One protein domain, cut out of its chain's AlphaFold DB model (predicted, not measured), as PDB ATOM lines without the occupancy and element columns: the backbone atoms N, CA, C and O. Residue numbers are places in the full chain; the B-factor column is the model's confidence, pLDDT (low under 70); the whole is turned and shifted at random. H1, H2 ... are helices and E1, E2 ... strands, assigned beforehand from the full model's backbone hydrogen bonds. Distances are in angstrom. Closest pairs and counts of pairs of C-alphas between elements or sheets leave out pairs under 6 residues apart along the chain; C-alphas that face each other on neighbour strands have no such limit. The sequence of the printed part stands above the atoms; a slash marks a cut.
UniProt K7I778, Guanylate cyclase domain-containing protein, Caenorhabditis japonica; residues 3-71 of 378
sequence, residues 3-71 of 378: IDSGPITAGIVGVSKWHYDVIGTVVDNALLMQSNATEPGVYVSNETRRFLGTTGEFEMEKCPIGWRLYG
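What this domain is: This is residues 3 to 71 of the 378 residues of the protein "Guanylate cyclase domain-containing protein" of Caenorhabditis japonica (UniProt K7I778). This loose, elongated model has the hairpin E1 and E2 at one end, H1 between, and the hairpin E3 and E4 with H2 at the other end. The 69 printed residues, of mixed class, run E1 E2 H1 H2 E3 E4, with two antiparallel two-strand sheets. The radius of gyration of the C-alphas is 14.9 A; the spans are 47 by 27 by 18 A.

How they stand to each other: Look first at hairpin E3, residues 59 to 63, and E4, residues 66 to 70: N 61 and O 68 are 2.8 A apart. H2, residues 46 to 52, comes closest to E4 at C-alphas 46 and 66, 6.7 A. H1, residues 25 to 35, is apart from H2; both have every O i to N i+4 pair within hydrogen-bond range. In hairpin E1, residues 9 to 13, and E2, residues 19 to 23, N 11 and O 21 are 2.9 A apart.

Where its parts are: Find C-alpha 9, beginning E1, at (-15.494, 40.798, -13.539). H1 spans 15.0 A; E4, 13.1 A, ends at C-alpha 70 (9.212, 56.552, -3.958).

The domain as a whole: The printed part has no cut and no long link; pLDDT is under 70 at residues 14 to 19, 53 to 57 and 71.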
ATOM      1  N   ILE A   3      -0.477  47.130  -7.134       89.75
ATOM      2  CA  ILE A   3      -1.646  47.839  -7.663       89.75
ATOM      3  C   ILE A   3      -1.632  47.732  -9.186       89.75
ATOM      4  O   ILE A   3      -0.664  48.137  -9.833       89.75
ATOM      5  N   ASP A   4      -2.720  47.212  -9.745       90.62
ATOM      6  CA  ASP A   4      -2.969  47.177 -11.184       90.62
ATOM      7  C   ASP A   4      -4.334  47.819 -11.488       90.62
ATOM      8  O   ASP A   4      -5.185  47.976 -10.607       90.62
ATOM      9  N   SER A   5      -4.544  48.250 -12.726       91.06
ATOM     10  CA  SER A   5      -5.754  48.936 -13.169       91.06
ATOM     11  C   SER A   5      -6.174  48.420 -14.532       91.06
ATOM     12  O   SER A   5      -5.404  48.438 -15.486       91.06
ATOM     13  N   GLY A   6      -7.428  47.992 -14.630       91.31
ATOM     14  CA  GLY A   6      -7.996  47.469 -15.861       91.31
ATOM     15  C   GLY A   6      -9.388  46.872 -15.641       91.31
ATOM     16  O   GLY A   6      -9.959  47.013 -14.557       91.31
ATOM     17  N   PRO A   7      -9.951  46.211 -16.665       92.31
ATOM     18  CA  PRO A   7     -11.272  45.605 -16.583       92.31
ATOM     19  C   PRO A   7     -11.285  44.404 -15.628       92.31
ATOM     20  O   PRO A   7     -10.403  43.547 -15.669       92.31
ATOM     21  N   ILE A   8     -12.327  44.320 -14.802       92.38
ATOM     22  CA  ILE A   8     -12.563  43.224 -13.855       92.38
ATOM     23  C   ILE A   8     -13.976  42.672 -14.022       92.38
ATOM     24  O   ILE A   8     -14.889  43.389 -14.433       92.38
ATOM     25  N   THR A   9     -14.165  41.402 -13.677       88.69
ATOM     26  CA  THR A   9     -15.494  40.798 -13.539       88.69
ATOM     27  C   THR A   9     -15.782  40.615 -12.060       88.69
ATOM     28  O   THR A   9     -14.971  40.043 -11.341       88.69
ATOM     29  N   ALA A  10     -16.932  41.087 -11.597       88.12
ATOM     30  CA  ALA A  10     -17.343  40.925 -10.211       88.12
ATOM     31  C   ALA A  10     -18.682  40.197 -10.120       88.12
ATOM     32  O   ALA A  10     -19.532  40.324 -11.004       88.12
ATOM     33  N   GLY A  11     -18.869  39.441  -9.045       81.00
ATOM     34  CA  GLY A  11     -20.077  38.660  -8.827       81.00
ATOM     35  C   GLY A  11     -20.360  38.426  -7.352       81.00
ATOM     36  O   GLY A  11     -19.488  38.554  -6.498       81.00
ATOM     37  N   ILE A  12     -21.608  38.073  -7.058       78.25
ATOM     38  CA  ILE A  12     -22.025  37.627  -5.730       78.25
ATOM     39  C   ILE A  12     -22.169  36.107  -5.781       78.25
ATOM     40  O   ILE A  12     -22.966  35.574  -6.550       78.25
ATOM     41  N   VAL A  13     -21.395  35.416  -4.955       73.31
ATOM     42  CA  VAL A  13     -21.380  33.961  -4.828       73.31
ATOM     43  C   VAL A  13     -22.160  33.550  -3.582       73.31
ATOM     44  O   VAL A  13     -21.943  34.082  -2.495       73.31
ATOM     45  N   GLY A  14     -23.037  32.558  -3.736       66.00
ATOM     46  CA  GLY A  14     -23.778  31.932  -2.641       66.00
ATOM     47  C   GLY A  14     -25.229  32.401  -2.529       66.00
ATOM     48  O   GLY A  14     -25.559  33.548  -2.800       66.00
ATOM     49  N   VAL A  15     -26.116  31.480  -2.136       53.81
ATOM     50  CA  VAL A  15     -27.573  31.714  -2.068       53.81
ATOM     51  C   VAL A  15     -28.024  32.057  -0.645       53.81
ATOM     52  O   VAL A  15     -28.848  32.945  -0.456       53.81
ATOM     53  N   SER A  16     -27.458  31.390   0.365       50.41
ATOM     54  CA  SER A  16     -27.777  31.596   1.789       50.41
ATOM     55  C   SER A  16     -26.807  32.539   2.504       50.41
ATOM     56  O   SER A  16     -27.193  33.232   3.443       50.41
ATOM     57  N   LYS A  17     -25.547  32.578   2.060       50.75
ATOM     58  CA  LYS A  17     -24.531  33.546   2.479       50.75
ATOM     59  C   LYS A  17     -23.916  34.140   1.229       50.75
ATOM     60  O   LYS A  17     -23.364  33.405   0.419       50.75
ATOM     61  N   TRP A  18     -24.055  35.447   1.075       65.50
ATOM     62  CA  TRP A  18     -23.599  36.153  -0.113       65.50
ATOM     63  C   TRP A  18     -22.159  36.609   0.091       65.50
ATOM     64  O   TRP A  18     -21.832  37.252   1.092       65.50
ATOM     65  N   HIS A  19     -21.295  36.257  -0.849       59.56
ATOM     66  CA  HIS A  19     -19.903  36.668  -0.887       59.56
ATOM     67  C   HIS A  19     -19.652  37.440  -2.175       59.56
ATOM     68  O   HIS A  19     -19.814  36.891  -3.256       59.56
ATOM     69  N   TYR A  20     -19.292  38.713  -2.064       80.94
ATOM     70  CA  TYR A  20     -18.869  39.483  -3.225       80.94
ATOM     71  C   TYR A  20     -17.423  39.128  -3.556       80.94
ATOM     72  O   TYR A  20     -16.564  39.229  -2.680       80.94
ATOM     73  N   ASP A  21     -17.179  38.712  -4.793       81.94
ATOM     74  CA  ASP A  21     -15.865  38.305  -5.279       81.94
ATOM     75  C   ASP A  21     -15.556  38.963  -6.630       81.94
ATOM     76  O   ASP A  21     -16.465  39.323  -7.388       81.94
ATOM     77  N   VAL A  22     -14.268  39.140  -6.916       82.50
ATOM     78  CA  VAL A  22     -13.765  39.803  -8.123       82.50
ATOM     79  C   VAL A  22     -12.706  38.927  -8.776       82.50
ATOM     80  O   VAL A  22     -11.730  38.538  -8.143       82.50
ATOM     81  N   ILE A  23     -12.883  38.654 -10.066       80.69
ATOM     82  CA  ILE A  23     -12.016  37.793 -10.867       80.69
ATOM     83  C   ILE A  23     -11.597  38.551 -12.126       80.69
ATOM     84  O   ILE A  23     -12.372  39.303 -12.726       80.69
ATOM     85  N   GLY A  24     -10.358  38.349 -12.553       86.94
ATOM     86  CA  GLY A  24      -9.861  38.879 -13.812       86.94
ATOM     87  C   GLY A  24      -8.345  38.883 -13.859       86.94
ATOM     88  O   GLY A  24      -7.679  38.851 -12.829       86.94
ATOM     89  N   THR A  25      -7.808  39.008 -15.066       88.62
ATOM     90  CA  THR A  25      -6.360  39.059 -15.307       88.62
ATOM     91  C   THR A  25      -5.680  40.212 -14.563       88.62
ATOM     92  O   THR A  25      -4.540  40.080 -14.140       88.62
ATOM     93  N   VAL A  26      -6.391  41.321 -14.343       90.94
ATOM     94  CA  VAL A  26      -5.920  42.473 -13.554       90.94
ATOM     95  C   VAL A  26      -5.742  42.110 -12.075       90.94
ATOM     96  O   VAL A  26      -4.785  42.546 -11.441       90.94
ATOM     97  N   VAL A  27      -6.639  41.285 -11.519       87.25
ATOM     98  CA  VAL A  27      -6.539  40.804 -10.130       87.25
ATOM     99  C   VAL A  27      -5.343  39.866  -9.994       87.25
ATOM    100  O   VAL A  27      -4.546  40.022  -9.068       87.25
ATOM    101  N   ASP A  28      -5.175  38.950 -10.950       87.50
ATOM    102  CA  ASP A  28      -4.048  38.015 -10.977       87.50
ATOM    103  C   ASP A  28      -2.708  38.756 -11.100       87.50
ATOM    104  O   ASP A  28      -1.770  38.478 -10.355       87.50
ATOM    105  N   ASN A  29      -2.625  39.756 -11.979       86.81
ATOM    106  CA  ASN A  29      -1.432  40.586 -12.145       86.81
ATOM    107  C   ASN A  29      -1.097  41.386 -10.881       86.81
ATOM    108  O   ASN A  29       0.065  41.418 -10.470       86.81
ATOM    109  N   ALA A  30      -2.092  41.998 -10.230       87.19
ATOM    110  CA  ALA A  30      -1.887  42.717  -8.973       87.19
ATOM    111  C   ALA A  30      -1.382  41.783  -7.859       87.19
ATOM    112  O   ALA A  30      -0.471  42.146  -7.106       87.19
ATOM    113  N   LEU A  31      -1.926  40.562  -7.788       84.62
ATOM    114  CA  LEU A  31      -1.492  39.533  -6.845       84.62
ATOM    115  C   LEU A  31      -0.050  39.090  -7.126       84.62
ATOM    116  O   LEU A  31       0.753  39.014  -6.198       84.62
ATOM    117  N   LEU A  32       0.295  38.857  -8.395       85.06
ATOM    118  CA  LEU A  32       1.648  38.491  -8.826       85.06
ATOM    119  C   LEU A  32       2.661  39.599  -8.529       85.06
ATOM    120  O   LEU A  32       3.768  39.327  -8.067       85.06
ATOM    121  N   MET A  33       2.290  40.861  -8.740       83.50
ATOM    122  CA  MET A  33       3.125  42.001  -8.364       83.50
ATOM    123  C   MET A  33       3.342  42.078  -6.851       83.50
ATOM    124  O   MET A  33       4.424  42.446  -6.401       83.50
ATOM    125  N   GLN A  34       2.328  41.728  -6.055       84.00
ATOM    126  CA  GLN A  34       2.464  41.658  -4.605       84.00
ATOM    127  C   GLN A  34       3.332  40.474  -4.161       84.00
ATOM    128  O   GLN A  34       4.133  40.646  -3.244       84.00
ATOM    129  N   SER A  35       3.185  39.295  -4.772       83.00
ATOM    130  CA  SER A  35       3.939  38.092  -4.399       83.00
ATOM    131  C   SER A  35       5.403  38.157  -4.823       83.00
ATOM    132  O   SER A  35       6.263  37.654  -4.108       83.00
ATOM    133  N   ASN A  36       5.688  38.784  -5.965       81.25
ATOM    134  CA  ASN A  36       7.035  38.871  -6.531       81.25
ATOM    135  C   ASN A  36       7.813  40.107  -6.046       81.25
ATOM    136  O   ASN A  36       8.937  40.336  -6.491       81.25
ATOM    137  N   ALA A  37       7.233  40.910  -5.149       78.75
ATOM    138  CA  ALA A  37       7.892  42.061  -4.546       78.75
ATOM    139  C   ALA A  37       9.045  41.622  -3.629       78.75
ATOM    140  O   ALA A  37       8.821  41.023  -2.580       78.75
ATOM    141  N   THR A  38      10.281  41.951  -4.009       73.50
ATOM    142  CA  THR A  38      11.494  41.620  -3.239       73.50
ATOM    143  C   THR A  38      11.751  42.586  -2.084       73.50
ATOM    144  O   THR A  38      12.309  42.192  -1.064       73.50
ATOM    145  N   GLU A  39      11.333  43.844  -2.228       77.38
ATOM    146  CA  GLU A  39      11.538  44.900  -1.235       77.38
ATOM    147  C   GLU A  39      10.204  45.490  -0.759       77.38
ATOM    148  O   GLU A  39       9.250  45.570  -1.546       77.38
ATOM    149  N   PRO A  40      10.109  45.929   0.511       76.88
ATOM    150  CA  PRO A  40       8.911  46.567   1.033       76.88
ATOM    151  C   PRO A  40       8.654  47.881   0.289       76.88
ATOM    152  O   PRO A  40       9.468  48.796   0.303       76.88
ATOM    153  N   GLY A  41       7.503  47.973  -0.370       79.12
ATOM    154  CA  GLY A  41       7.134  49.146  -1.153       79.12
ATOM    155  C   GLY A  41       5.781  48.988  -1.833       79.12
ATOM    156  O   GLY A  41       5.133  47.934  -1.745       79.12
ATOM    157  N   VAL A  42       5.338  50.052  -2.503       86.31
ATOM    158  CA  VAL A  42       4.138  50.040  -3.347       86.31
ATOM    159  C   VAL A  42       4.576  49.901  -4.802       86.31
ATOM    160  O   VAL A  42       5.294  50.748  -5.329       86.31
ATOM    161  N   TYR A  43       4.149  48.808  -5.427       87.94
ATOM    162  CA  TYR A  43       4.419  48.471  -6.816       87.94
ATOM    163  C   TYR A  43       3.166  48.707  -7.645       87.94
ATOM    164  O   TYR A  43       2.055  48.384  -7.223       87.94
ATOM    165  N   VAL A  44       3.362  49.255  -8.832       90.06
ATOM    166  CA  VAL A  44       2.317  49.787  -9.698       90.06
ATOM    167  C   VAL A  44       2.539  49.295 -11.124       90.06
ATOM    168  O   VAL A  44       3.674  49.259 -11.611       90.06
ATOM    169  N   SER A  45       1.459  48.904 -11.799       90.75
ATOM    170  CA  SER A  45       1.519  48.464 -13.191       90.75
ATOM    171  C   SER A  45       1.739  49.635 -14.158       90.75
ATOM    172  O   SER A  45       1.619  50.812 -13.807       90.75
ATOM    173  N   ASN A  46       2.052  49.326 -15.419       87.75
ATOM    174  CA  ASN A  46       2.151  50.349 -16.465       87.75
ATOM    175  C   ASN A  46       0.831  51.104 -16.671       87.75
ATOM    176  O   ASN A  46       0.861  52.305 -16.935       87.75
ATOM    177  N   GLU A  47      -0.308  50.419 -16.556       87.75
ATOM    178  CA  GLU A  47      -1.622  51.035 -16.751       87.75
ATOM    179  C   GLU A  47      -1.950  51.976 -15.596       87.75
ATOM    180  O   GLU A  47      -2.266  53.144 -15.820       87.75
ATOM    181  N   THR A  48      -1.757  51.535 -14.352       88.25
ATOM    182  CA  THR A  48      -1.954  52.393 -13.177       88.25
ATOM    183  C   THR A  48      -1.007  53.598 -13.193       88.25
ATOM    184  O   THR A  48      -1.412  54.710 -12.857       88.25
ATOM    185  N   ARG A  49       0.234  53.428 -13.670       85.44
ATOM    186  CA  ARG A  49       1.177  54.543 -13.852       85.44
ATOM    187  C   ARG A  49       0.657  55.608 -14.816       85.44
ATOM    188  O   ARG A  49       0.887  56.789 -14.568       85.44
ATOM    189  N   ARG A  50      -0.030  55.230 -15.900       84.38
ATOM    190  CA  ARG A  50      -0.618  56.210 -16.833       84.38
ATOM    191  C   ARG A  50      -1.655  57.090 -16.140       84.38
ATOM    192  O   ARG A  50      -1.692  58.282 -16.421       84.38
ATOM    193  N   PHE A  51      -2.432  56.532 -15.211       81.75
ATOM    194  CA  PHE A  51      -3.398  57.294 -14.413       81.75
ATOM    195  C   PHE A  51      -2.738  58.194 -13.358       81.75
ATOM    196  O   PHE A  51      -3.256  59.265 -13.062       81.75
ATOM    197  N   LEU A  52      -1.588  57.791 -12.816       77.56
ATOM    198  CA  LEU A  52      -0.812  58.584 -11.852       77.56
ATOM    199  C   LEU A  52       0.050  59.679 -12.516       77.56
ATOM    200  O   LEU A  52       0.463  60.630 -11.859       77.56
ATOM    201  N   GLY A  53       0.344  59.551 -13.814       63.16
ATOM    202  CA  GLY A  53       1.346  60.330 -14.553       63.16
ATOM    203  C   GLY A  53       1.040  61.810 -14.812       63.16
ATOM    204  O   GLY A  53       1.771  62.439 -15.572       63.16
ATOM    205  N   THR A  54      -0.002  62.380 -14.205       58.97
ATOM    206  CA  THR A  54      -0.395  63.790 -14.382       58.97
ATOM    207  C   THR A  54      -0.325  64.636 -13.113       58.97
ATOM    208  O   THR A  54      -0.364  65.857 -13.222       58.97
ATOM    209  N   THR A  55      -0.211  64.041 -11.922       60.03
ATOM    210  CA  THR A  55      -0.342  64.780 -10.650       60.03
ATOM    211  C   THR A  55       0.978  65.201 -10.000       60.03
ATOM    212  O   THR A  55       0.943  66.013  -9.090       60.03
ATOM    213  N   GLY A  56       2.147  64.733 -10.457       60.94
ATOM    214  CA  GLY A  56       3.462  65.220  -9.985       60.94
ATOM    215  C   GLY A  56       3.799  64.958  -8.504       60.94
ATOM    216  O   GLY A  56       4.882  65.320  -8.062       60.94
ATOM    217  N   GLU A  57       2.903  64.318  -7.749       67.75
ATOM    218  CA  GLU A  57       3.026  64.079  -6.301       67.75
ATOM    219  C   GLU A  57       3.881  62.855  -5.937       67.75
ATOM    220  O   GLU A  57       4.292  62.713  -4.787       67.75
ATOM    221  N   PHE A  58       4.164  61.967  -6.897       72.75
ATOM    222  CA  PHE A  58       4.841  60.696  -6.636       72.75
ATOM    223  C   PHE A  58       6.058  60.492  -7.539       72.75
ATOM    224  O   PHE A  58       5.936  60.504  -8.768       72.75
ATOM    225  N   GLU A  59       7.221  60.222  -6.940       78.62
ATOM    226  CA  GLU A  59       8.398  59.766  -7.680       78.62
ATOM    227  C   GLU A  59       8.280  58.259  -7.944       78.62
ATOM    228  O   GLU A  59       7.730  57.501  -7.144       78.62
ATOM    229  N   MET A  60       8.749  57.798  -9.103       80.31
ATOM    230  CA  MET A  60       8.631  56.392  -9.494       80.31
ATOM    231  C   MET A  60       9.953  55.867 -10.033       80.31
ATOM    232  O   MET A  60      10.526  56.434 -10.962       80.31
ATOM    233  N   GLU A  61      10.389  54.728  -9.508       83.62
ATOM    234  CA  GLU A  61      11.547  53.986  -9.989       83.62
ATOM    235  C   GLU A  61      11.098  52.790 -10.836       83.62
ATOM    236  O   GLU A  61      10.091  52.134 -10.552       83.62
ATOM    237  N   LYS A  62      11.845  52.490 -11.899       82.81
ATOM    238  CA  LYS A  62      11.577  51.329 -12.749       82.81
ATOM    239  C   LYS A  62      12.161  50.065 -12.117       82.81
ATOM    240  O   LYS A  62      13.365  49.984 -11.903       82.81
ATOM    241  N   CYS A  63      11.328  49.050 -11.910       80.94
ATOM    242  CA  CYS A  63      11.708  47.740 -11.385       80.94
ATOM    243  C   CYS A  63      11.386  46.622 -12.401       80.94
ATOM    244  O   CYS A  63      10.568  46.816 -13.302       80.94
ATOM    245  N   PRO A  64      11.983  45.423 -12.271       77.62
ATOM    246  CA  PRO A  64      11.701  44.301 -13.175       77.62
ATOM    247  C   PRO A  64      10.235  43.828 -13.140       77.62
ATOM    248  O   PRO A  64       9.734  43.323 -14.136       77.62
ATOM    249  N   ILE A  65       9.536  44.037 -12.020       76.75
ATOM    250  CA  ILE A  65       8.127  43.658 -11.808       76.75
ATOM    251  C   ILE A  65       7.122  44.799 -12.061       76.75
ATOM    252  O   ILE A  65       5.925  44.598 -11.880       76.75
ATOM    253  N   GLY A  66       7.577  45.996 -12.459       83.88
ATOM    254  CA  GLY A  66       6.712  47.164 -12.674       83.88
ATOM    255  C   GLY A  66       7.363  48.482 -12.254       83.88
ATOM    256  O   GLY A  66       8.568  48.669 -12.410       83.88
ATOM    257  N   TRP A  67       6.575  49.406 -11.711       85.88
ATOM    258  CA  TRP A  67       7.056  50.684 -11.181       85.88
ATOM    259  C   TRP A  67       6.922  50.708  -9.671       85.88
ATOM    260  O   TRP A  67       5.880  50.344  -9.137       85.88
ATOM    261  N   ARG A  68       7.967  51.139  -8.982       85.00
ATOM    262  CA  ARG A  68       7.980  51.275  -7.532       85.00
ATOM    263  C   ARG A  68       7.839  52.745  -7.171       85.00
ATOM    264  O   ARG A  68       8.593  53.572  -7.675       85.00
ATOM    265  N   LEU A  69       6.865  53.062  -6.329       81.94
ATOM    266  CA  LEU A  69       6.651  54.421  -5.837       81.94
ATOM    267  C   LEU A  69       7.681  54.761  -4.756       81.94
ATOM    268  O   LEU A  69       7.875  53.988  -3.817       81.94
ATOM    269  N   TYR A  70       8.278  55.940  -4.889       70.88
ATOM    270  CA  TYR A  70       9.212  56.552  -3.958       70.88
ATOM    271  C   TYR A  70       8.745  57.948  -3.577       70.88
ATOM    272  O   TYR A  70       8.204  58.691  -4.390       70.88
ATOM    273  N   GLY A  71       8.924  58.302  -2.312       63.47
ATOM    274  CA  GLY A  71       8.584  59.626  -1.819       63.47
ATOM    275  C   GLY A  71       8.600  59.684  -0.302       63.47
ATOM    276  O   GLY A  71       8.535  58.655   0.377       63.47
TER     277      GLY A  71